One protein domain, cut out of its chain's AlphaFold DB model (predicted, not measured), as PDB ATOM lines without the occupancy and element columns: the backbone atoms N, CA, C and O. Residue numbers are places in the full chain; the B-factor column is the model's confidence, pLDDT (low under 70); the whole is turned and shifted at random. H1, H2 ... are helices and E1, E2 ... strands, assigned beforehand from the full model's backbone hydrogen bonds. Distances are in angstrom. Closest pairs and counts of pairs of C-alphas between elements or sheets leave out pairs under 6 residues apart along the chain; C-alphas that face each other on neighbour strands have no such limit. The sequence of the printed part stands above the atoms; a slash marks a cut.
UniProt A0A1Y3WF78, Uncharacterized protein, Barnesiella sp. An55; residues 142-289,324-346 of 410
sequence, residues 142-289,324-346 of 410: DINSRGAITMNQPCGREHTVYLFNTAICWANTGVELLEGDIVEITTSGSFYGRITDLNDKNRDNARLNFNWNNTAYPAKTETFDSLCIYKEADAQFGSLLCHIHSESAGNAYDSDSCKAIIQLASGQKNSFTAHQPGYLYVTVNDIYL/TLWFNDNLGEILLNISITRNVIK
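Overview. This is residues 142 to 289 and 324 to 346 of the 410 residues of an uncharacterized protein of Barnesiella sp. An55 (UniProt A0A1Y3WF78). Two strongly twisted sheets, E1 E2 E9 E4 E7 and E3 E8 E5 E6, lie face to face as a sandwich, their strands crossed at 32 degrees; the short helix H1 lies beyond one end, and the long link of residues 204 to 239 leads back from it to E5. The strands make a jelly roll, one long hairpin wound over both sheets in four nested antiparallel pairs: E2 with E9, E3 with E8, E4 with E7, E5 with E6. The printed part has 171 residues, with nine named strands and two named helices in the order E1 E2 E3 E4 H1 E5 E6 E7 E8 H2 E9. Each sheet is antiparallel throughout in the order given, and the class is mostly strand, though under half of the residues are in named elements. The whole is compact, with a radius of gyration of the C-alphas of 16.5 A, and elongated, spanning 60 by 33 by 29 A.

Arrangement. Begin with the larger sheet, where E2, residues 157 to 165, and E9, residues 331 to 341, are antiparallel neighbours at 168 degrees, with N 160 and O 338 2.8 A apart. On the other side of E2 is the edge strand E1, residues 149 to 153; N 151 and O 159 are 2.7 A apart in this hairpin. Beyond E9 look for E4, residues 182 to 192, with N 184 and O 339 at 2.8 A, then the edge strand E7, residues 270 to 273, with N 183 and O 272 at 2.9 A. In the second sheet, E3, residues 171 to 177, pairs with E8, residues 278 to 284, through N 171 and O 282, 2.8 A. Next comes E5, residues 240 to 245, with N 243 and O 281 at 2.9 A, and its hairpin partner E6, residues 261 to 263, with N 242 and O 262 at 2.8 A. Between the sheets, the closest C-alphas of E2 and E3 are those of Tyr 162 and Thr 173, 6.8 A apart. H1, residues 195 to 203, only grazes the larger sheet with residues 195 to 198, and every O i to N i+4 pair in it is within hydrogen-bond range. H2, residues 325 to 328, is on neither sheet and is too short for such a pair.

Along the chain. Find C-alpha 149 at (-2.316, 29.300, -25.540), where E1 begins. E4 runs 30.5 A and bends by 61 degrees at residue 189. E9 runs 32.0 A to C-alpha 341 at (4.906, 35.642, -12.216); E2 measures 25.4 A.

Size, cuts and confidence. The two C-alphas farthest apart, those of Asp 204 and Lys 346, are 62.0 A apart. Residues 290 to 323 are not printed, and C-alphas 289 and 324 stand 6.7 A apart across the cut. The links H1 to E5 and E5 to E6 are long. Look for pLDDT under 70 at residues 152 to 156, 215 to 223, 247 to 259, 265 to 269 and 343 to 346.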
ATOM      1  N   ASP A 142      -3.683  24.969 -22.326       77.31
ATOM      2  CA  ASP A 142      -5.085  25.320 -22.412       77.31
ATOM      3  C   ASP A 142      -5.215  26.486 -23.383       77.31
ATOM      4  O   ASP A 142      -4.434  27.439 -23.355       77.31
ATOM      5  N   ILE A 143      -6.195  26.397 -24.275       83.94
ATOM      6  CA  ILE A 143      -6.524  27.480 -25.195       83.94
ATOM      7  C   ILE A 143      -7.699  28.233 -24.589       83.94
ATOM      8  O   ILE A 143      -8.763  27.654 -24.365       83.94
ATOM      9  N   ASN A 144      -7.511  29.520 -24.304       83.81
ATOM     10  CA  ASN A 144      -8.590  30.343 -23.772       83.81
ATOM     11  C   ASN A 144      -9.618  30.705 -24.864       83.81
ATOM     12  O   ASN A 144      -9.399  30.507 -26.061       83.81
ATOM     13  N   SER A 145     -10.745  31.297 -24.463       83.00
ATOM     14  CA  SER A 145     -11.827  31.706 -25.377       83.00
ATOM     15  C   SER A 145     -11.418  32.749 -26.427       83.00
ATOM     16  O   SER A 145     -12.160  32.986 -27.379       83.00
ATOM     17  N   ARG A 146     -10.249  33.381 -26.263       84.50
ATOM     18  CA  ARG A 146      -9.684  34.388 -27.169       84.50
ATOM     19  C   ARG A 146      -8.567  33.825 -28.058       84.50
ATOM     20  O   ARG A 146      -8.027  34.567 -28.871       84.50
ATOM     21  N   GLY A 147      -8.247  32.532 -27.944       82.19
ATOM     22  CA  GLY A 147      -7.230  31.852 -28.750       82.19
ATOM     23  C   GLY A 147      -5.799  31.967 -28.217       82.19
ATOM     24  O   GLY A 147      -4.868  31.565 -28.913       82.19
ATOM     25  N   ALA A 148      -5.600  32.495 -27.007       88.06
ATOM     26  CA  ALA A 148      -4.293  32.471 -26.361       88.06
ATOM     27  C   ALA A 148      -4.009  31.077 -25.794       88.06
ATOM     28  O   ALA A 148      -4.873  30.462 -25.167       88.06
ATOM     29  N   ILE A 149      -2.791  30.596 -26.018       86.12
ATOM     30  CA  ILE A 149      -2.316  29.300 -25.540       86.12
ATOM     31  C   ILE A 149      -1.591  29.541 -24.224       86.12
ATOM     32  O   ILE A 149      -0.483  30.080 -24.221       86.12
ATOM     33  N   THR A 150      -2.203  29.142 -23.117       83.50
ATOM     34  CA  THR A 150      -1.627  29.250 -21.779       83.50
ATOM     35  C   THR A 150      -0.983  27.931 -21.377       83.50
ATOM     36  O   THR A 150      -1.587  26.865 -21.450       83.50
ATOM     37  N   MET A 151       0.262  28.015 -20.928       76.69
ATOM     38  CA  MET A 151       1.055  26.924 -20.386       76.69
ATOM     39  C   MET A 151       1.343  27.225 -18.920       76.69
ATOM     40  O   MET A 151       2.132  28.114 -18.581       76.69
ATOM     41  N   ASN A 152       0.708  26.458 -18.041       64.38
ATOM     42  CA  ASN A 152       0.954  26.561 -16.611       64.38
ATOM     43  C   ASN A 152       2.286  25.892 -16.274       64.38
ATOM     44  O   ASN A 152       2.476  24.702 -16.530       64.38
ATOM     45  N   GLN A 153       3.213  26.651 -15.687       61.91
ATOM     46  CA  GLN A 153       4.478  26.115 -15.204       61.91
ATOM     47  C   GLN A 153       4.455  25.940 -13.682       61.91
ATOM     48  O   GLN A 153       3.835  26.727 -12.952       61.91
ATOM     49  N   PRO A 154       5.176  24.935 -13.154       50.69
ATOM     50  CA  PRO A 154       5.403  24.847 -11.723       50.69
ATOM     51  C   PRO A 154       6.084  26.133 -11.223       50.69
ATOM     52  O   PRO A 154       6.868  26.757 -11.935       50.69
ATOM     53  N   CYS A 155       5.822  26.500  -9.963       54.53
ATOM     54  CA  CYS A 155       6.312  27.718  -9.286       54.53
ATOM     55  C   CYS A 155       5.491  29.006  -9.487       54.53
ATOM     56  O   CYS A 155       6.006  30.083  -9.194       54.53
ATOM     57  N   GLY A 156       4.227  28.920  -9.919       62.88
ATOM     58  CA  GLY A 156       3.359  30.104 -10.037       62.88
ATOM     59  C   GLY A 156       3.746  31.024 -11.195       62.88
ATOM     60  O   GLY A 156       3.450  32.216 -11.157       62.88
ATOM     61  N   ARG A 157       4.427  30.461 -12.198       71.19
ATOM     62  CA  ARG A 157       4.663  31.114 -13.478       71.19
ATOM     63  C   ARG A 157       3.675  30.597 -14.500       71.19
ATOM     64  O   ARG A 157       3.458  29.395 -14.620       71.19
ATOM     65  N   GLU A 158       3.115  31.521 -15.246       81.88
ATOM     66  CA  GLU A 158       2.222  31.245 -16.354       81.88
ATOM     67  C   GLU A 158       2.868  31.801 -17.618       81.88
ATOM     68  O   GLU A 158       3.405  32.908 -17.611       81.88
ATOM     69  N   HIS A 159       2.891  30.999 -18.675       86.69
ATOM     70  CA  HIS A 159       3.399  31.413 -19.974       86.69
ATOM     71  C   HIS A 159       2.270  31.354 -20.985       86.69
ATOM     72  O   HIS A 159       1.756  30.278 -21.265       86.69
ATOM     73  N   THR A 160       1.919  32.494 -21.558       89.00
ATOM     74  CA  THR A 160       0.851  32.601 -22.541       89.00
ATOM     75  C   THR A 160       1.403  33.089 -23.867       89.00
ATOM     76  O   THR A 160       2.104  34.098 -23.939       89.00
ATOM     77  N   VAL A 161       1.063  32.374 -24.934       91.50
ATOM     78  CA  VAL A 161       1.370  32.761 -26.307       91.50
ATOM     79  C   VAL A 161       0.088  33.233 -26.981       91.50
ATOM     80  O   VAL A 161      -0.918  32.526 -26.966       91.50
ATOM     81  N   TYR A 162       0.118  34.419 -27.583       92.94
ATOM     82  CA  TYR A 162      -1.034  35.015 -28.261       92.94
ATOM     83  C   TYR A 162      -0.625  35.597 -29.613       92.94
ATOM     84  O   TYR A 162       0.342  36.354 -29.697       92.94
ATOM     85  N   LEU A 163      -1.357  35.248 -30.671       93.31
ATOM     86  CA  LEU A 163      -1.159  35.817 -32.002       93.31
ATOM     87  C   LEU A 163      -2.094  37.017 -32.168       93.31
ATOM     88  O   LEU A 163      -3.303  36.868 -32.327       93.31
ATOM     89  N   PHE A 164      -1.525  38.213 -32.095       92.19
ATOM     90  CA  PHE A 164      -2.260  39.464 -32.165       92.19
ATOM     91  C   PHE A 164      -2.394  39.941 -33.614       92.19
ATOM     92  O   PHE A 164      -1.397  40.227 -34.277       92.19
ATOM     93  N   ASN A 165      -3.636  40.074 -34.087       91.44
ATOM     94  CA  ASN A 165      -3.953  40.710 -35.363       91.44
ATOM     95  C   ASN A 165      -4.020  42.235 -35.196       91.44
ATOM     96  O   ASN A 165      -4.893  42.751 -34.495       91.44
ATOM     97  N   THR A 166      -3.134  42.952 -35.889       89.94
ATOM     98  CA  THR A 166      -3.003  44.418 -35.798       89.94
ATOM     99  C   THR A 166      -4.207  45.209 -36.301       89.94
ATOM    100  O   THR A 166      -4.310  46.398 -35.995       89.94
ATOM    101  N   ALA A 167      -5.142  44.554 -36.997       89.69
ATOM    102  CA  ALA A 167      -6.404  45.162 -37.395       89.69
ATOM    103  C   ALA A 167      -7.383  45.384 -36.230       89.69
ATOM    104  O   ALA A 167      -8.342  46.144 -36.348       89.69
ATOM    105  N   ILE A 168      -7.157  44.723 -35.090       88.44
ATOM    106  CA  ILE A 168      -8.044  44.791 -33.931       88.44
ATOM    107  C   ILE A 168      -7.564  45.891 -32.978       88.44
ATOM    108  O   ILE A 168      -6.494  45.802 -32.369       88.44
ATOM    109  N   CYS A 169      -8.389  46.923 -32.800       87.81
ATOM    110  CA  CYS A 169      -8.181  47.927 -31.761       87.81
ATOM    111  C   CYS A 169      -8.538  47.338 -30.384       87.81
ATOM    112  O   CYS A 169      -9.638  46.815 -30.210       87.81
ATOM    113  N   TRP A 170      -7.615  47.424 -29.420       89.12
ATOM    114  CA  TRP A 170      -7.731  46.836 -28.077       89.12
ATOM    115  C   TRP A 170      -8.195  45.370 -28.079       89.12
ATOM    116  O   TRP A 170      -9.281  45.025 -27.610       89.12
ATOM    117  N   ALA A 171      -7.347  44.482 -28.596       90.56
ATOM    118  CA  ALA A 171      -7.592  43.048 -28.579       90.56
ATOM    119  C   ALA A 171      -7.496  42.493 -27.149       90.56
ATOM    120  O   ALA A 171      -6.473  42.645 -26.481       90.56
ATOM    121  N   ASN A 172      -8.555  41.822 -26.690       90.56
ATOM    122  CA  ASN A 172      -8.547  41.096 -25.423       90.56
ATOM    123  C   ASN A 172      -7.744  39.795 -25.585       90.56
ATOM    124  O   ASN A 172      -8.137  38.919 -26.357       90.56
ATOM    125  N   THR A 173      -6.651  39.654 -24.834       90.12
ATOM    126  CA  THR A 173      -5.822  38.436 -24.849       90.12
ATOM    127  C   THR A 173      -6.466  37.272 -24.089       90.12
ATOM    128  O   THR A 173      -6.057  36.127 -24.254       90.12
ATOM    129  N   GLY A 174      -7.462  37.545 -23.240       86.88
ATOM    130  CA  GLY A 174      -8.072  36.588 -22.315       86.88
ATOM    131  C   GLY A 174      -7.162  36.189 -21.149       86.88
ATOM    132  O   GLY A 174      -7.473  35.238 -20.437       86.88
ATOM    133  N   VAL A 175      -6.037  36.885 -20.964       89.25
ATOM    134  CA  VAL A 175      -5.148  36.726 -19.810       89.25
ATOM    135  C   VAL A 175      -5.671  37.578 -18.664       89.25
ATOM    136  O   VAL A 175      -5.703  38.804 -18.770       89.25
ATOM    137  N   GLU A 176      -6.064  36.934 -17.571       88.75
ATOM    138  CA  GLU A 176      -6.486  37.605 -16.342       88.75
ATOM    139  C   GLU A 176      -5.275  37.889 -15.447       88.75
ATOM    140  O   GLU A 176      -4.491  36.988 -15.135       88.75
ATOM    141  N   LEU A 177      -5.124  39.137 -15.018       87.88
ATOM    142  CA  LEU A 177      -4.056  39.628 -14.154       87.88
ATOM    143  C   LEU A 177      -4.623  40.046 -12.800       87.88
ATOM    144  O   LEU A 177      -5.702  40.634 -12.720       87.88
ATOM    145  N   LEU A 178      -3.865  39.769 -11.741       86.62
ATOM    146  CA  LEU A 178      -4.167  40.199 -10.381       86.62
ATOM    147  C   LEU A 178      -3.248  41.349  -9.968       86.62
ATOM    148  O   LEU A 178      -2.156  41.528 -10.510       86.62
ATOM    149  N   GLU A 179      -3.678  42.126  -8.975       84.25
ATOM    150  CA  GLU A 179      -2.843  43.188  -8.415       84.25
ATOM    151  C   GLU A 179      -1.533  42.617  -7.844       84.25
ATOM    152  O   GLU A 179      -1.521  41.686  -7.036       84.25
ATOM    153  N   GLY A 180      -0.408  43.198  -8.262       82.19
ATOM    154  CA  GLY A 180       0.935  42.793  -7.863       82.19
ATOM    155  C   GLY A 180       1.568  41.707  -8.732       82.19
ATOM    156  O   GLY A 180       2.728  41.378  -8.486       82.19
ATOM    157  N   ASP A 181       0.867  41.170  -9.735       85.62
ATOM    158  CA  ASP A 181       1.467  40.252 -10.705       85.62
ATOM    159  C   ASP A 181       2.575  40.953 -11.503       85.62
ATOM    160  O   ASP A 181       2.430  42.101 -11.928       85.62
ATOM    161  N   ILE A 182       3.688  40.251 -11.723       88.75
ATOM    162  CA  ILE A 182       4.782  40.744 -12.570       88.75
ATOM    163  C   ILE A 182       4.599  40.139 -13.954       88.75
ATOM    164  O   ILE A 182       4.689  38.920 -14.118       88.75
ATOM    165  N   VAL A 183       4.361  40.998 -14.938       90.69
ATOM    166  CA  VAL A 183       4.139  40.614 -16.330       90.69
ATOM    167  C   VAL A 183       5.383  40.947 -17.133       90.69
ATOM    168  O   VAL A 183       5.938  42.037 -17.010       90.69
ATOM    169  N   GLU A 184       5.828  40.009 -17.954       91.12
ATOM    170  CA  GLU A 184       6.938  40.170 -18.881       91.12
ATOM    171  C   GLU A 184       6.462  39.833 -20.293       91.12
ATOM    172  O   GLU A 184       6.017  38.716 -20.548       91.12
ATOM    173  N   ILE A 185       6.566  40.781 -21.221       90.31
ATOM    174  CA  ILE A 185       6.103  40.610 -22.599       90.31
ATOM    175  C   ILE A 185       7.300  40.682 -23.539       90.31
ATOM    176  O   ILE A 185       8.102  41.617 -23.502       90.31
ATOM    177  N   THR A 186       7.398  39.678 -24.403       88.31
ATOM    178  CA  THR A 186       8.296  39.678 -25.560       88.31
ATOM    179  C   THR A 186       7.472  39.552 -26.830       88.31
ATOM    180  O   THR A 186       6.471  38.834 -26.857       88.31
ATOM    181  N   THR A 187       7.873  40.275 -27.870       87.44
ATOM    182  CA  THR A 187       7.109  40.376 -29.113       87.44
ATOM    183  C   THR A 187       7.962  39.987 -30.305       87.44
ATOM    184  O   THR A 187       9.171  40.213 -30.332       87.44
ATOM    185  N   SER A 188       7.325  39.387 -31.302       85.50
ATOM    186  CA  SER A 188       7.943  39.083 -32.587       85.50
ATOM    187  C   SER A 188       6.924  39.294 -33.693       85.50
ATOM    188  O   SER A 188       5.797  38.821 -33.593       85.50
ATOM    189  N   GLY A 189       7.312  40.006 -34.742       84.69
ATOM    190  CA  GLY A 189       6.434  40.303 -35.866       84.69
ATOM    191  C   GLY A 189       6.521  41.757 -36.300       84.69
ATOM    192  O   GLY A 189       7.115  42.613 -35.635       84.69
ATOM    193  N   SER A 190       5.920  42.014 -37.451       85.00
ATOM    194  CA  SER A 190       5.864  43.326 -38.079       85.00
ATOM    195  C   SER A 190       4.507  43.523 -38.718       85.00
ATOM    196  O   SER A 190       3.890  42.562 -39.181       85.00
ATOM    197  N   PHE A 191       4.084  44.772 -38.810       88.25
ATOM    198  CA  PHE A 191       2.855  45.126 -39.492       88.25
ATOM    199  C   PHE A 191       3.050  46.355 -40.372       88.25
ATOM    200  O   PHE A 191       4.010  47.115 -40.221       88.25
ATOM    201  N   TYR A 192       2.133  46.531 -41.309       86.81
ATOM    202  CA  TYR A 192       2.041  47.690 -42.170       86.81
ATOM    203  C   TYR A 192       0.697  48.375 -41.939       86.81
ATOM    204  O   TYR A 192      -0.341  47.723 -41.998       86.81
ATOM    205  N   GLY A 193       0.720  49.684 -41.686       77.69
ATOM    206  CA  GLY A 193      -0.443  50.413 -41.174       77.69
ATOM    207  C   GLY A 193      -1.597  50.643 -42.163       77.69
ATOM    208  O   GLY A 193      -2.592  51.249 -41.788       77.69
ATOM    209  N   ARG A 194      -1.441  50.289 -43.453       80.06
ATOM    210  CA  ARG A 194      -2.399  50.648 -44.525       80.06
ATOM    211  C   ARG A 194      -2.386  49.706 -45.737       80.06
ATOM    212  O   ARG A 194      -1.607  49.893 -46.675       80.06
ATOM    213  N   ILE A 195      -3.269  48.715 -45.792       83.94
ATOM    214  CA  ILE A 195      -3.438  47.812 -46.945       83.94
ATOM    215  C   ILE A 195      -3.778  48.595 -48.207       83.94
ATOM    216  O   ILE A 195      -3.283  48.277 -49.292       83.94
ATOM    217  N   THR A 196      -4.581  49.648 -48.074       79.81
ATOM    218  CA  THR A 196      -4.977  50.476 -49.213       79.81
ATOM    219  C   THR A 196      -3.759  51.095 -49.910       79.81
ATOM    220  O   THR A 196      -3.657  51.039 -51.137       79.81
ATOM    221  N   ASP A 197      -2.774  51.574 -49.141       79.31
ATOM    222  CA  ASP A 197      -1.521  52.109 -49.687       79.31
ATOM    223  C   ASP A 197      -0.693  51.030 -50.383       79.31
ATOM    224  O   ASP A 197      -0.111  51.297 -51.433       79.31
ATOM    225  N   LEU A 198      -0.644  49.813 -49.828       82.38
ATOM    226  CA  LEU A 198       0.041  48.690 -50.473       82.38
ATOM    227  C   LEU A 198      -0.560  48.412 -51.853       82.38
ATOM    228  O   LEU A 198       0.183  48.273 -52.821       82.38
ATOM    229  N   ASN A 199      -1.888  48.374 -51.960       83.12
ATOM    230  CA  ASN A 199      -2.569  48.092 -53.219       83.12
ATOM    231  C   ASN A 199      -2.378  49.217 -54.253       83.12
ATOM    232  O   ASN A 199      -1.991  48.953 -55.393       83.12
ATOM    233  N   ASP A 200      -2.604  50.472 -53.856       79.56
ATOM    234  CA  ASP A 200      -2.504  51.615 -54.766       79.56
ATOM    235  C   ASP A 200      -1.060  51.855 -55.230       79.56
ATOM    236  O   ASP A 200      -0.811  52.036 -56.422       79.56
ATOM    237  N   LYS A 201      -0.079  51.788 -54.320       83.00
ATOM    238  CA  LYS A 201       1.334  51.977 -54.681       83.00
ATOM    239  C   LYS A 201       1.886  50.815 -55.495       83.00
ATOM    240  O   LYS A 201       2.712  51.054 -56.371       83.00
ATOM    241  N   ASN A 202       1.418  49.589 -55.257       83.88
ATOM    242  CA  ASN A 202       1.779  48.448 -56.093       83.88
ATOM    243  C   ASN A 202       1.243  48.609 -57.525       83.88
ATOM    244  O   ASN A 202       1.984  48.367 -58.476       83.88
ATOM    245  N   ARG A 203      -0.003  49.082 -57.696       82.56
ATOM    246  CA  ARG A 203      -0.566  49.381 -59.027       82.56
ATOM    247  C   ARG A 203       0.264  50.424 -59.774       82.56
ATOM    248  O   ARG A 203       0.530  50.258 -60.961       82.56
ATOM    249  N   ASP A 204       0.687  51.468 -59.073       83.31
ATOM    250  CA  ASP A 204       1.381  52.608 -59.674       83.31
ATOM    251  C   ASP A 204       2.919  52.432 -59.682       83.31
ATOM    252  O   ASP A 204       3.650  53.358 -60.037       83.31
ATOM    253  N   ASN A 205       3.421  51.251 -59.283       82.06
ATOM    254  CA  ASN A 205       4.842  50.922 -59.093       82.06
ATOM    255  C   ASN A 205       5.621  52.010 -58.320       82.06
ATOM    256  O   ASN A 205       6.749  52.384 -58.653       82.06
ATOM    257  N   ALA A 206       4.975  52.562 -57.298       82.56
ATOM    258  CA  ALA A 206       5.479  53.653 -56.486       82.56
ATOM    259  C   ALA A 206       6.018  53.136 -55.146       82.56
ATOM    260  O   ALA A 206       5.668  52.057 -54.670       82.56
ATOM    261  N   ARG A 207       6.875  53.933 -54.499       80.12
ATOM    262  CA  ARG A 207       7.335  53.625 -53.139       80.12
ATOM    263  C   ARG A 207       6.188  53.763 -52.140       80.12
ATOM    264  O   ARG A 207       5.351  54.660 -52.266       80.12
ATOM    265  N   LEU A 208       6.195  52.883 -51.142       78.50
ATOM    266  CA  LEU A 208       5.290  52.953 -50.001       78.50
ATOM    267  C   LEU A 208       5.534  54.229 -49.196       78.50
ATOM    268  O   LEU A 208       6.663  54.710 -49.102       78.50
ATOM    269  N   ASN A 209       4.452  54.767 -48.635       71.50
ATOM    270  CA  ASN A 209       4.495  55.981 -47.821       71.50
ATOM    271  C   ASN A 209       5.143  55.720 -46.452       71.50
ATOM    272  O   ASN A 209       5.738  56.623 -45.871       71.50
ATOM    273  N   PHE A 210       5.041  54.483 -45.959       74.62
ATOM    274  CA  PHE A 210       5.536  54.065 -44.654       74.62
ATOM    275  C   PHE A 210       6.500  52.887 -44.802       74.62
ATOM    276  O   PHE A 210       6.483  52.164 -45.800       74.62
ATOM    277  N   ASN A 211       7.341  52.684 -43.793       76.94
ATOM    278  CA  ASN A 211       8.077  51.436 -43.645       76.94
ATOM    279  C   ASN A 211       7.204  50.410 -42.912       76.94
ATOM    280  O   ASN A 211       6.219  50.758 -42.264       76.94
ATOM    281  N   TRP A 212       7.592  49.140 -42.987       80.81
ATOM    282  CA  TRP A 212       7.037  48.123 -42.099       80.81
ATOM    283  C   TRP A 212       7.417  48.447 -40.654       80.81
ATOM    284  O   TRP A 212       8.600  48.602 -40.342       80.81
ATOM    285  N   ASN A 213       6.419  48.534 -39.781       79.94
ATOM    286  CA  ASN A 213       6.619  48.781 -38.365       79.94
ATOM    287  C   ASN A 213       6.988  47.467 -37.684       79.94
ATOM    288  O   ASN A 213       6.207  46.512 -37.656       79.94
ATOM    289  N   ASN A 214       8.196  47.414 -37.133       75.69
ATOM    290  CA  ASN A 214       8.603  46.337 -36.248       75.69
ATOM    291  C   ASN A 214       8.280  46.756 -34.815       75.69
ATOM    292  O   ASN A 214       8.736  47.803 -34.367       75.69
ATOM    293  N   THR A 215       7.551  45.923 -34.074       67.00
ATOM    294  CA  THR A 215       7.254  46.194 -32.654       67.00
ATOM    295  C   THR A 215       8.511  46.368 -31.802       67.00
ATOM    296  O   THR A 215       8.495  47.098 -30.816       67.00
ATOM    297  N   ALA A 216       9.622  45.745 -32.201       63.75
ATOM    298  CA  ALA A 216      10.909  45.906 -31.548       63.75
ATOM    299  C   ALA A 216      11.624  47.209 -31.927       63.75
ATOM    300  O   ALA A 216      12.504  47.616 -31.183       63.75
ATOM    301  N   TYR A 217      11.288  47.854 -33.046       64.38
ATOM    302  CA  TYR A 217      11.922  49.082 -33.538       64.38
ATOM    303  C   TYR A 217      10.888  49.917 -34.308       64.38
ATOM    304  O   TYR A 217      10.919  49.936 -35.544       64.38
ATOM    305  N   PRO A 218       9.933  50.557 -33.610       62.66
ATOM    306  CA  PRO A 218       8.956  51.413 -34.267       62.66
ATOM    307  C   PRO A 218       9.676  52.578 -34.952       62.66
ATOM    308  O   PRO A 218      10.693  53.090 -34.467       62.66
ATOM    309  N   ALA A 219       9.180  52.978 -36.121       59.25
ATOM    310  CA  ALA A 219       9.739  54.115 -36.831       59.25
ATOM    311  C   ALA A 219       9.424  55.399 -36.049       59.25
ATOM    312  O   ALA A 219       8.269  55.675 -35.735       59.25
ATOM    313  N   LYS A 220      10.446  56.212 -35.750       59.53
ATOM    314  CA  LYS A 220      10.213  57.570 -35.245       59.53
ATOM    315  C   LYS A 220       9.587  58.394 -36.363       59.53
ATOM    316  O   LYS A 220      10.269  58.749 -37.323       59.53
ATOM    317  N   THR A 221       8.303  58.690 -36.225       62.03
ATOM    318  CA  THR A 221       7.555  59.519 -37.171       62.03
ATOM    319  C   THR A 221       6.817  60.603 -36.393       62.03
ATOM    320  O   THR A 221       5.611  60.524 -36.186       62.03
ATOM    321  N   GLU A 222       7.564  61.641 -35.999       59.44
ATOM    322  CA  GLU A 222       7.081  62.769 -35.176       59.44
ATOM    323  C   GLU A 222       5.805  63.428 -35.734       59.44
ATOM    324  O   GLU A 222       5.007  64.005 -34.998       59.44
ATOM    325  N   THR A 223       5.575  63.329 -37.047       68.44
ATOM    326  CA  THR A 223       4.415  63.915 -37.727       68.44
ATOM    327  C   THR A 223       3.078  63.291 -37.304       68.44
ATOM    328  O   THR A 223       2.058  63.981 -37.333       68.44
ATOM    329  N   PHE A 224       3.053  62.008 -36.919       75.88
ATOM    330  CA  PHE A 224       1.803  61.263 -36.702       75.88
ATOM    331  C   PHE A 224       1.511  60.937 -35.239       75.88
ATOM    332  O   PHE A 224       0.351  60.693 -34.918       75.88
ATOM    333  N   ASP A 225       2.500  61.026 -34.345       78.81
ATOM    334  CA  ASP A 225       2.358  60.663 -32.925       78.81
ATOM    335  C   ASP A 225       1.192  61.407 -32.239       78.81
ATOM    336  O   ASP A 225       0.445  60.842 -31.442       78.81
ATOM    337  N   SER A 226       0.938  62.662 -32.630       80.50
ATOM    338  CA  SER A 226      -0.163  63.483 -32.090       80.50
ATOM    339  C   SER A 226      -1.581  63.078 -32.541       80.50
ATOM    340  O   SER A 226      -2.569  63.679 -32.089       80.50
ATOM    341  N   LEU A 227      -1.686  62.117 -33.465       84.69
ATOM    342  CA  LEU A 227      -2.934  61.593 -34.031       84.69
ATOM    343  C   LEU A 227      -3.262  60.178 -33.525       84.69
ATOM    344  O   LEU A 227      -4.352  59.673 -33.802       84.69
ATOM    345  N   CYS A 228      -2.338  59.546 -32.801       85.81
ATOM    346  CA  CYS A 228      -2.472  58.180 -32.311       85.81
ATOM    347  C   CYS A 228      -3.382  58.070 -31.075       85.81
ATOM    348  O   CYS A 228      -3.772  59.079 -30.480       85.81
ATOM    349  N   ILE A 229      -3.706  56.836 -30.665       86.19
ATOM    350  CA  ILE A 229      -4.420  56.564 -29.400       86.19
ATOM    351  C   ILE A 229      -3.617  57.083 -28.198       86.19
ATOM    352  O   ILE A 229      -4.151  57.794 -27.338       86.19
ATOM    353  N   TYR A 230      -2.330  56.736 -28.135       85.38
ATOM    354  CA  TYR A 230      -1.421  57.163 -27.077       85.38
ATOM    355  C   TYR A 230      -0.598  58.362 -27.554       85.38
ATOM    356  O   TYR A 230       0.063  58.280 -28.590       85.38
ATOM    357  N   LYS A 231      -0.687  59.476 -26.815       82.62
ATOM    358  CA  LYS A 231      -0.201  60.807 -27.225       82.62
ATOM    359  C   LYS A 231       0.775  61.442 -26.221       82.62
ATOM    360  O   LYS A 231       1.010  62.649 -26.289       82.62
ATOM    361  N   GLU A 232       1.288  60.682 -25.252       80.81
ATOM    362  CA  GLU A 232       2.264  61.214 -24.291       80.81
ATOM    363  C   GLU A 232       3.587  61.602 -24.974       80.81
ATOM    364  O   GLU A 232       3.820  61.306 -26.144       80.81
ATOM    365  N   ALA A 233       4.470  62.298 -24.255       76.38
ATOM    366  CA  ALA A 233       5.714  62.829 -24.820       76.38
ATOM    367  C   ALA A 233       6.668  61.745 -25.362       76.38
ATOM    368  O   ALA A 233       7.542  62.046 -26.173       76.38
ATOM    369  N   ASP A 234       6.519  60.503 -24.903       78.75
ATOM    370  CA  ASP A 234       7.281  59.342 -25.352       78.75
ATOM    371  C   ASP A 234       6.523  58.471 -26.368       78.75
ATOM    372  O   ASP A 234       7.039  57.421 -26.768       78.75
ATOM    373  N   ALA A 235       5.323  58.887 -26.786       79.25
ATOM    374  CA  ALA A 235       4.488  58.150 -27.721       79.25
ATOM    375  C   ALA A 235       5.204  57.923 -29.052       79.25
ATOM    376  O   ALA A 235       5.817  58.830 -29.612       79.25
ATOM    377  N   GLN A 236       5.111  56.697 -29.561       82.62
ATOM    378  CA  GLN A 236       5.714  56.321 -30.837       82.62
ATOM    379  C   GLN A 236       4.669  55.689 -31.745       82.62
ATOM    380  O   GLN A 236       4.027  54.707 -31.377       82.62
ATOM    381  N   PHE A 237       4.510  56.226 -32.951       83.69
ATOM    382  CA  PHE A 237       3.689  55.611 -33.982       83.69
ATOM    383  C   PHE A 237       4.134  54.165 -34.249       83.69
ATOM    384  O   PHE A 237       5.304  53.867 -34.492       83.69
ATOM    385  N   GLY A 238       3.170  53.252 -34.195       83.19
ATOM    386  CA  GLY A 238       3.352  51.827 -34.427       83.19
ATOM    387  C   GLY A 238       4.032  51.039 -33.304       83.19
ATOM    388  O   GLY A 238       4.359  49.867 -33.507       83.19
ATOM    389  N   SER A 239       4.226  51.626 -32.120       87.00
ATOM    390  CA  SER A 239       4.616  50.872 -30.923       87.00
ATOM    391  C   SER A 239       3.490  49.947 -30.450       87.00
ATOM    392  O   SER A 239       2.322  50.156 -30.771       87.00
ATOM    393  N   LEU A 240       3.809  48.932 -29.646       88.81
ATOM    394  CA  LEU A 240       2.784  48.105 -29.009       88.81
ATOM    395  C   LEU A 240       2.356  48.730 -27.674       88.81
ATOM    396  O   LEU A 240       3.197  49.123 -26.865       88.81
ATOM    397  N   LEU A 241       1.050  48.803 -27.445       89.62
ATOM    398  CA  LEU A 241       0.428  49.299 -26.225       89.62
ATOM    399  C   LEU A 241      -0.239  48.151 -25.471       89.62
ATOM    400  O   LEU A 241      -0.807  47.232 -26.069       89.62
ATOM    401  N   CYS A 242      -0.203  48.234 -24.149       90.00
ATOM    402  CA  CYS A 242      -0.897  47.338 -23.240       90.00
ATOM    403  C   CYS A 242      -1.787  48.130 -22.289       90.00
ATOM    404  O   CYS A 242      -1.448  49.237 -21.877       90.00
ATOM    405  N   HIS A 243      -2.916  47.542 -21.914       88.50
ATOM    406  CA  HIS A 243      -3.812  48.098 -20.911       88.50
ATOM    407  C   HIS A 243      -4.433  46.960 -20.106       88.50
ATOM    408  O   HIS A 243      -4.809  45.931 -20.667       88.50
ATOM    409  N   ILE A 244      -4.517  47.131 -18.789       87.56
ATOM    410  CA  ILE A 244      -5.194  46.185 -17.903       87.56
ATOM    411  C   ILE A 244      -6.561  46.763 -17.588       87.56
ATOM    412  O   ILE A 244      -6.639  47.852 -17.020       87.56
ATOM    413  N   HIS A 245      -7.627  46.057 -17.946       82.88
ATOM    414  CA  HIS A 245      -8.978  46.579 -17.795       82.88
ATOM    415  C   HIS A 245      -9.984  45.499 -17.400       82.88
ATOM    416  O   HIS A 245      -9.852  44.339 -17.790       82.88
ATOM    417  N   SER A 246     -11.004  45.869 -16.623       77.12
ATOM    418  CA  SER A 246     -12.135  44.973 -16.361       77.12
ATOM    419  C   SER A 246     -12.979  44.834 -17.627       77.12
ATOM    420  O   SER A 246     -13.257  45.832 -18.280       77.12
ATOM    421  N   GLU A 247     -13.457  43.627 -17.940       67.62
ATOM    422  CA  GLU A 247     -14.315  43.381 -19.115       67.62
ATOM    423  C   GLU A 247     -15.651  44.156 -19.049       67.62
ATOM    424  O   GLU A 247     -16.301  44.379 -20.066       67.62
ATOM    425  N   SER A 248     -16.044  44.600 -17.848       55.56
ATOM    426  CA  SER A 248     -17.257  45.392 -17.602       55.56
ATOM    427  C   SER A 248     -17.092  46.898 -17.826       55.56
ATOM    428  O   SER A 248     -18.088  47.616 -17.935       55.56
ATOM    429  N   ALA A 249     -15.856  47.387 -17.883       58.78
ATOM    430  CA  ALA A 249     -15.571  48.793 -18.089       58.78
ATOM    431  C   ALA A 249     -15.257  49.027 -19.581       58.78
ATOM    432  O   ALA A 249     -14.678  48.183 -20.266       58.78
ATOM    433  N   GLY A 250     -15.773  50.125 -20.139       58.44
ATOM    434  CA  GLY A 250     -15.604  50.428 -21.559       58.44
ATOM    435  C   GLY A 250     -14.139  50.698 -21.895       58.44
ATOM    436  O   GLY A 250     -13.447  51.375 -21.139       58.44
ATOM    437  N   ASN A 251     -13.676  50.208 -23.048       60.88
ATOM    438  CA  ASN A 251     -12.309  50.432 -23.513       60.88
ATOM    439  C   ASN A 251     -11.960  51.932 -23.510       60.88
ATOM    440  O   ASN A 251     -12.705  52.763 -24.036       60.88
ATOM    441  N   ALA A 252     -10.806  52.277 -22.942       59.16
ATOM    442  CA  ALA A 252     -10.293  53.636 -22.970       59.16
ATOM    443  C   ALA A 252      -9.668  53.920 -24.342       59.16
ATOM    444  O   ALA A 252      -8.626  53.369 -24.699       59.16
ATOM    445  N   TYR A 253     -10.328  54.767 -25.125       60.00
ATOM    446  CA  TYR A 253      -9.894  55.127 -26.475       60.00
ATOM    447  C   TYR A 253      -9.154  56.471 -26.547       60.00
ATOM    448  O   TYR A 253      -8.711  56.858 -27.626       60.00
ATOM    449  N   ASP A 254      -8.997  57.173 -25.418       54.59
ATOM    450  CA  ASP A 254      -8.280  58.447 -25.364       54.59
ATOM    451  C   ASP A 254      -7.312  58.509 -24.175       54.59
ATOM    452  O   ASP A 254      -7.706  58.341 -23.012       54.59
ATOM    453  N   SER A 255      -6.038  58.765 -24.483       51.47
ATOM    454  CA  SER A 255      -4.942  58.876 -23.511       51.47
ATOM    455  C   SER A 255      -5.169  59.986 -22.483       51.47
ATOM    456  O   SER A 255      -4.777  59.821 -21.330       51.47
ATOM    457  N   ASP A 256      -5.915  61.038 -22.842       48.12
ATOM    458  CA  ASP A 256      -6.248  62.165 -21.955       48.12
ATOM    459  C   ASP A 256      -7.019  61.742 -20.685       48.12
ATOM    460  O   ASP A 256      -7.102  62.495 -19.714       48.12
ATOM    461  N   SER A 257      -7.557  60.518 -20.660       46.03
ATOM    462  CA  SER A 257      -8.336  59.973 -19.543       46.03
ATOM    463  C   SER A 257      -7.720  58.742 -18.866       46.03
ATOM    464  O   SER A 257      -8.216  58.327 -17.818       46.03
ATOM    465  N   CYS A 258      -6.637  58.163 -19.404       53.00
ATOM    466  CA  CYS A 258      -6.216  56.812 -19.027       53.00
ATOM    467  C   CYS A 258      -4.720  56.704 -18.699       53.00
ATOM    468  O   CYS A 258      -3.916  56.257 -19.511       53.00
ATOM    469  N   LYS A 259      -4.363  57.007 -17.441       59.03
ATOM    470  CA  LYS A 259      -3.008  56.831 -16.864       59.03
ATOM    471  C   LYS A 259      -2.511  55.370 -16.792       59.03
ATOM    472  O   LYS A 259      -1.481  55.109 -16.183       59.03
ATOM    473  N   ALA A 260      -3.267  54.413 -17.329       72.88
ATOM    474  CA  ALA A 260      -3.014  52.976 -17.210       72.88
ATOM    475  C   ALA A 260      -2.539  52.322 -18.522       72.88
ATOM    476  O   ALA A 260      -2.374  51.101 -18.563       72.88
ATOM    477  N   ILE A 261      -2.346  53.102 -19.594       82.75
ATOM    478  CA  ILE A 261      -1.776  52.602 -20.850       82.75
ATOM    479  C   ILE A 261      -0.260  52.481 -20.686       82.75
ATOM    480  O   ILE A 261       0.407  53.417 -20.261       82.75
ATOM    481  N   ILE A 262       0.278  51.319 -21.039       85.31
ATOM    482  CA  ILE A 262       1.704  51.010 -20.971       85.31
ATOM    483  C   ILE A 262       2.210  50.848 -22.401       85.31
ATOM    484  O   ILE A 262       1.812  49.913 -23.098       85.31
ATOM    485  N   GLN A 263       3.096  51.739 -22.842       85.44
ATOM    486  CA  GLN A 263       3.812  51.568 -24.102       85.44
ATOM    487  C   GLN A 263       4.991  50.611 -23.898       85.44
ATOM    488  O   GLN A 263       5.863  50.840 -23.061       85.44
ATOM    489  N   LEU A 264       5.023  49.521 -24.661       82.19
ATOM    490  CA  LEU A 264       6.112  48.553 -24.604       82.19
ATOM    491  C   LEU A 264       7.320  49.096 -25.374       82.19
ATOM    492  O   LEU A 264       7.223  49.416 -26.560       82.19
ATOM    493  N   ALA A 265       8.460  49.213 -24.691       67.12
ATOM    494  CA  ALA A 265       9.669  49.785 -25.264       67.12
ATOM    495  C   ALA A 265      10.318  48.854 -26.304       67.12
ATOM    496  O   ALA A 265      10.289  47.624 -26.203       67.12
ATOM    497  N   SER A 266      10.943  49.483 -27.297       60.75
ATOM    498  CA  SER A 266      11.703  48.869 -28.389       60.75
ATOM    499  C   SER A 266      12.758  47.858 -27.896       60.75
ATOM    500  O   SER A 266      13.632  48.184 -27.095       60.75
ATOM    501  N   GLY A 267      12.707  46.629 -28.421       54.44
ATOM    502  CA  GLY A 267      13.846  45.701 -28.459       54.44
ATOM    503  C   GLY A 267      14.213  44.974 -27.161       54.44
ATOM    504  O   GLY A 267      15.206  44.245 -27.157       54.44
ATOM    505  N   GLN A 268      13.446  45.120 -26.075       57.38
ATOM    506  CA  GLN A 268      13.737  44.457 -24.800       57.38
ATOM    507  C   GLN A 268      12.541  43.701 -24.219       57.38
ATOM    508  O   GLN A 268      11.383  43.927 -24.562       57.38
ATOM    509  N   LYS A 269      12.860  42.769 -23.316       66.62
ATOM    510  CA  LYS A 269      11.902  42.115 -22.429       66.62
ATOM    511  C   LYS A 269      11.256  43.195 -21.562       66.62
ATOM    512  O   LYS A 269      11.878  43.679 -20.619       66.62
ATOM    513  N   ASN A 270      10.037  43.586 -21.906       80.69
ATOM    514  CA  ASN A 270       9.321  44.623 -21.181       80.69
ATOM    515  C   ASN A 270       8.661  43.996 -19.962       80.69
ATOM    516  O   ASN A 270       7.877  43.061 -20.110       80.69
ATOM    517  N   SER A 271       8.998  44.493 -18.773       85.44
ATOM    518  CA  SER A 271       8.407  44.033 -17.521       85.44
ATOM    519  C   SER A 271       7.672  45.168 -16.829       85.44
ATOM    520  O   SER A 271       8.206  46.269 -16.707       85.44
ATOM    521  N   PHE A 272       6.458  44.893 -16.366       87.50
ATOM    522  CA  PHE A 272       5.676  45.812 -15.548       87.50
ATOM    523  C   PHE A 272       4.939  45.047 -14.448       87.50
ATOM    524  O   PHE A 272       4.743  43.834 -14.523       87.50
ATOM    525  N   THR A 273       4.544  45.770 -13.401       87.56
ATOM    526  CA  THR A 273       3.720  45.222 -12.319       87.56
ATOM    527  C   THR A 273       2.271  45.631 -12.542       87.56
ATOM    528  O   THR A 273       1.992  46.801 -12.794       87.56
ATOM    529  N   ALA A 274       1.346  44.682 -12.452       85.12
ATOM    530  CA  ALA A 274      -0.078  44.966 -12.536       85.12
ATOM    531  C   ALA A 274      -0.531  45.748 -11.292       85.12
ATOM    532  O   ALA A 274      -0.438  45.259 -10.168       85.12
ATOM    533  N   HIS A 275      -1.018  46.973 -11.487       83.19
ATOM    534  CA  HIS A 275      -1.498  47.836 -10.398       83.19
ATOM    535  C   HIS A 275      -2.986  47.657 -10.081       83.19
ATOM    536  O   HIS A 275      -3.463  48.181  -9.081       83.19
ATOM    537  N   GLN A 276      -3.717  46.940 -10.931       81.69
ATOM    538  CA  GLN A 276      -5.135  46.656 -10.755       81.69
ATOM    539  C   GLN A 276      -5.473  45.286 -11.351       81.69
ATOM    540  O   GLN A 276      -4.807  44.873 -12.307       81.69
ATOM    541  N   PRO A 277      -6.485  44.585 -10.817       84.12
ATOM    542  CA  PRO A 277      -6.961  43.341 -11.403       84.12
ATOM    543  C   PRO A 277      -7.747  43.599 -12.698       84.12
ATOM    544  O   PRO A 277      -8.453  44.603 -12.821       84.12
ATOM    545  N   GLY A 278      -7.655  42.685 -13.663       86.94
ATOM    546  CA  GLY A 278      -8.397  42.768 -14.924       86.94
ATOM    547  C   GLY A 278      -7.803  41.906 -16.033       86.94
ATOM    548  O   GLY A 278      -6.860  41.153 -15.813       86.94
ATOM    549  N   TYR A 279      -8.339  42.034 -17.244       89.62
ATOM    550  CA  TYR A 279      -7.804  41.366 -18.427       89.62
ATOM    551  C   TYR A 279      -6.749  42.224 -19.118       89.62
ATOM    552  O   TYR A 279      -6.838  43.455 -19.136       89.62
ATOM    553  N   LEU A 280      -5.755  41.566 -19.710       91.12
ATOM    554  CA  LEU A 280      -4.744  42.219 -20.530       91.12
ATOM    555  C   LEU A 280      -5.274  42.458 -21.950       91.12
ATOM    556  O   LEU A 280      -5.574  41.516 -22.691       91.12
ATOM    557  N   TYR A 281      -5.316  43.726 -22.342       91.44
ATOM    558  CA  TYR A 281      -5.632  44.183 -23.688       91.44
ATOM    559  C   TYR A 281      -4.378  44.698 -24.382       91.44
ATOM    560  O   TYR A 281      -3.520  45.326 -23.756       91.44
ATOM    561  N   VAL A 282      -4.292  44.459 -25.689       91.38
ATOM    562  CA  VAL A 282      -3.150  44.853 -26.518       91.38
ATOM    563  C   VAL A 282      -3.610  45.565 -27.783       91.38
ATOM    564  O   VAL A 282      -4.637  45.218 -28.368       91.38
ATOM    565  N   THR A 283      -2.871  46.583 -28.213       91.00
ATOM    566  CA  THR A 283      -3.131  47.264 -29.487       91.00
ATOM    567  C   THR A 283      -1.869  47.924 -30.026       91.00
ATOM    568  O   THR A 283      -0.937  48.174 -29.268       91.00
ATOM    569  N   VAL A 284      -1.807  48.199 -31.328       90.12
ATOM    570  CA  VAL A 284      -0.736  49.031 -31.898       90.12
ATOM    571  C   VAL A 284      -1.062  50.510 -31.691       90.12
ATOM    572  O   VAL A 284      -2.226  50.903 -31.721       90.12
ATOM    573  N   ASN A 285      -0.051  51.347 -31.474       88.50
ATOM    574  CA  ASN A 285      -0.234  52.786 -31.355       88.50
ATOM    575  C   ASN A 285      -0.410  53.407 -32.743       88.50
ATOM    576  O   ASN A 285       0.550  53.857 -33.366       88.50
ATOM    577  N   ASP A 286      -1.637  53.372 -33.237       87.50
ATOM    578  CA  ASP A 286      -2.002  53.841 -34.569       87.50
ATOM    579  C   ASP A 286      -3.029  54.976 -34.497       87.50
ATOM    580  O   ASP A 286      -3.544  55.306 -33.420       87.50
ATOM    581  N   ILE A 287      -3.310  55.600 -35.640       86.69
ATOM    582  CA  ILE A 287      -4.205  56.750 -35.750       86.69
ATOM    583  C   ILE A 287      -5.620  56.345 -35.350       86.69
ATOM    584  O   ILE A 287      -6.213  55.419 -35.900       86.69
ATOM    585  N   TYR A 288      -6.195  57.099 -34.418       87.12
ATOM    586  CA  TYR A 288      -7.566  56.896 -33.969       87.12
ATOM    587  C   TYR A 288      -8.418  58.105 -34.338       87.12
ATOM    588  O   TYR A 288      -8.176  59.230 -33.893       87.12
ATOM    589  N   LEU A 289      -9.405  57.878 -35.205       86.06
ATOM    590  CA  LEU A 289     -10.116  58.925 -35.942       86.06
ATOM    591  C   LEU A 289     -11.225  59.567 -35.094       86.06
ATOM    592  O   LEU A 289     -12.402  59.529 -35.433       86.06
ATOM    593  N   THR A 324     -12.204  53.437 -35.553       84.88
ATOM    594  CA  THR A 324     -11.226  52.352 -35.741       84.88
ATOM    595  C   THR A 324     -10.999  51.998 -37.211       84.88
ATOM    596  O   THR A 324     -10.306  51.027 -37.499       84.88
ATOM    597  N   LEU A 325     -11.569  52.749 -38.162       84.38
ATOM    598  CA  LEU A 325     -11.418  52.476 -39.595       84.38
ATOM    599  C   LEU A 325      -9.948  52.375 -40.017       84.38
ATOM    600  O   LEU A 325      -9.618  51.556 -40.867       84.38
ATOM    601  N   TRP A 326      -9.083  53.177 -39.397       82.81
ATOM    602  CA  TRP A 326      -7.647  53.144 -39.647       82.81
ATOM    603  C   TRP A 326      -7.008  51.821 -39.213       82.81
ATOM    604  O   TRP A 326      -6.283  51.211 -39.986       82.81
ATOM    605  N   PHE A 327      -7.376  51.316 -38.030       86.50
ATOM    606  CA  PHE A 327      -6.928  50.010 -37.545       86.50
ATOM    607  C   PHE A 327      -7.347  48.896 -38.497       86.50
ATOM    608  O   PHE A 327      -6.538  48.042 -38.823       86.50
ATOM    609  N   ASN A 328      -8.577  48.928 -39.006       86.25
ATOM    610  CA  ASN A 328      -9.073  47.894 -39.914       86.25
ATOM    611  C   ASN A 328      -8.282  47.794 -41.236       86.25
ATOM    612  O   ASN A 328      -8.395  46.777 -41.918       86.25
ATOM    613  N   ASP A 329      -7.508  48.822 -41.602       85.38
ATOM    614  CA  ASP A 329      -6.626  48.819 -42.777       85.38
ATOM    615  C   ASP A 329      -5.213  48.291 -42.448       85.38
ATOM    616  O   ASP A 329      -4.361  48.240 -43.332       85.38
ATOM    617  N   ASN A 330      -4.941  47.858 -41.212       88.06
ATOM    618  CA  ASN A 330      -3.654  47.282 -40.829       88.06
ATOM    619  C   ASN A 330      -3.460  45.871 -41.390       88.06
ATOM    620  O   ASN A 330      -4.347  45.018 -41.333       88.06
ATOM    621  N   LEU A 331      -2.242  45.600 -41.864       89.00
ATOM    622  CA  LEU A 331      -1.793  44.278 -42.283       89.00
ATOM    623  C   LEU A 331      -0.625  43.811 -41.432       89.00
ATOM    624  O   LEU A 331       0.502  44.281 -41.593       89.00
ATOM    625  N   GLY A 332      -0.864  42.813 -40.595       87.12
ATOM    626  CA  GLY A 332       0.211  42.120 -39.905       87.12
ATOM    627  C   GLY A 332      -0.254  41.399 -38.658       87.12
ATOM    628  O   GLY A 332      -1.294  41.712 -38.073       87.12
ATOM    629  N   GLU A 333       0.578  40.454 -38.248       88.44
ATOM    630  CA  GLU A 333       0.396  39.666 -37.042       88.44
ATOM    631  C   GLU A 333       1.629  39.820 -36.154       88.44
ATOM    632  O   GLU A 333       2.771  39.845 -36.626       88.44
ATOM    633  N   ILE A 334       1.391  39.942 -34.853       89.25
ATOM    634  CA  ILE A 334       2.430  40.055 -33.838       89.25
ATOM    635  C   ILE A 334       2.252  38.890 -32.873       89.25
ATOM    636  O   ILE A 334       1.226  38.757 -32.212       89.25
ATOM    637  N   LEU A 335       3.272  38.052 -32.758       90.00
ATOM    638  CA  LEU A 335       3.334  37.019 -31.740       90.00
ATOM    639  C   LEU A 335       3.740  37.647 -30.406       90.00
ATOM    640  O   LEU A 335       4.833  38.206 -30.281       90.00
ATOM    641  N   LEU A 336       2.874  37.520 -29.409       90.69
ATOM    642  CA  LEU A 336       3.129  37.910 -28.030       90.69
ATOM    643  C   LEU A 336       3.463  36.670 -27.210       90.69
ATOM    644  O   LEU A 336       2.711  35.698 -27.203       90.69
ATOM    645  N   ASN A 337       4.577  36.725 -26.493       90.50
ATOM    646  CA  ASN A 337       4.931  35.761 -25.463       90.50
ATOM    647  C   ASN A 337       4.921  36.484 -24.115       90.50
ATOM    648  O   ASN A 337       5.781  37.328 -23.846       90.50
ATOM    649  N   ILE A 338       3.909  36.162 -23.317       91.44
ATOM    650  CA  ILE A 338       3.562  36.794 -22.052       91.44
ATOM    651  C   ILE A 338       3.951  35.823 -20.939       91.44
ATOM    652  O   ILE A 338       3.423  34.719 -20.857       91.44
ATOM    653  N   SER A 339       4.878  36.216 -20.077       90.12
ATOM    654  CA  SER A 339       5.213  35.481 -18.860       90.12
ATOM    655  C   SER A 339       4.669  36.233 -17.656       90.12
ATOM    656  O   SER A 339       4.925  37.424 -17.497       90.12
ATOM    657  N   ILE A 340       3.919  35.545 -16.807       88.81
ATOM    658  CA  ILE A 340       3.302  36.119 -15.616       88.81
ATOM    659  C   ILE A 340       3.892  35.397 -14.420       88.81
ATOM    660  O   ILE A 340       3.768  34.180 -14.285       88.81
ATOM    661  N   THR A 341       4.537  36.143 -13.535       86.38
ATOM    662  CA  THR A 341       4.906  35.642 -12.216       86.38
ATOM    663  C   THR A 341       3.812  36.059 -11.245       86.38
ATOM    664  O   THR A 341       3.714  37.236 -10.888       86.38
ATOM    665  N   ARG A 342       2.978  35.091 -10.847       78.75
ATOM    666  CA  ARG A 342       1.834  35.327  -9.964       78.75
ATOM    667  C   ARG A 342       2.318  35.705  -8.569       78.75
ATOM    668  O   ARG A 342       3.120  34.975  -7.974       78.75
ATOM    669  N   ASN A 343       1.811  36.803  -8.021       68.69
ATOM    670  CA  ASN A 343       2.129  37.188  -6.651       68.69
ATOM    671  C   ASN A 343       1.279  36.373  -5.668       68.69
ATOM    672  O   ASN A 343       0.179  36.753  -5.275       68.69
ATOM    673  N   VAL A 344       1.774  35.196  -5.295       53.44
ATOM    674  CA  VAL A 344       1.093  34.326  -4.335       53.44
ATOM    675  C   VAL A 344       1.443  34.794  -2.920       53.44
ATOM    676  O   VAL A 344       2.452  34.381  -2.358       53.44
ATOM    677  N   ILE A 345       0.557  35.623  -2.355       41.72
ATOM    678  CA  ILE A 345       0.437  35.962  -0.924       41.72
ATOM    679  C   ILE A 345       1.530  36.917  -0.392       41.72
ATOM    680  O   ILE A 345       2.619  36.504   0.010       41.72
ATOM    681  N   LYS A 346       1.181  38.207  -0.234       34.59
ATOM    682  CA  LYS A 346       1.732  39.034   0.856       34.59
ATOM    683  C   LYS A 346       1.188  38.466   2.169       34.59
ATOM    684  O   LYS A 346       0.099  38.812   2.605       34.59
TER     685      LYS A 346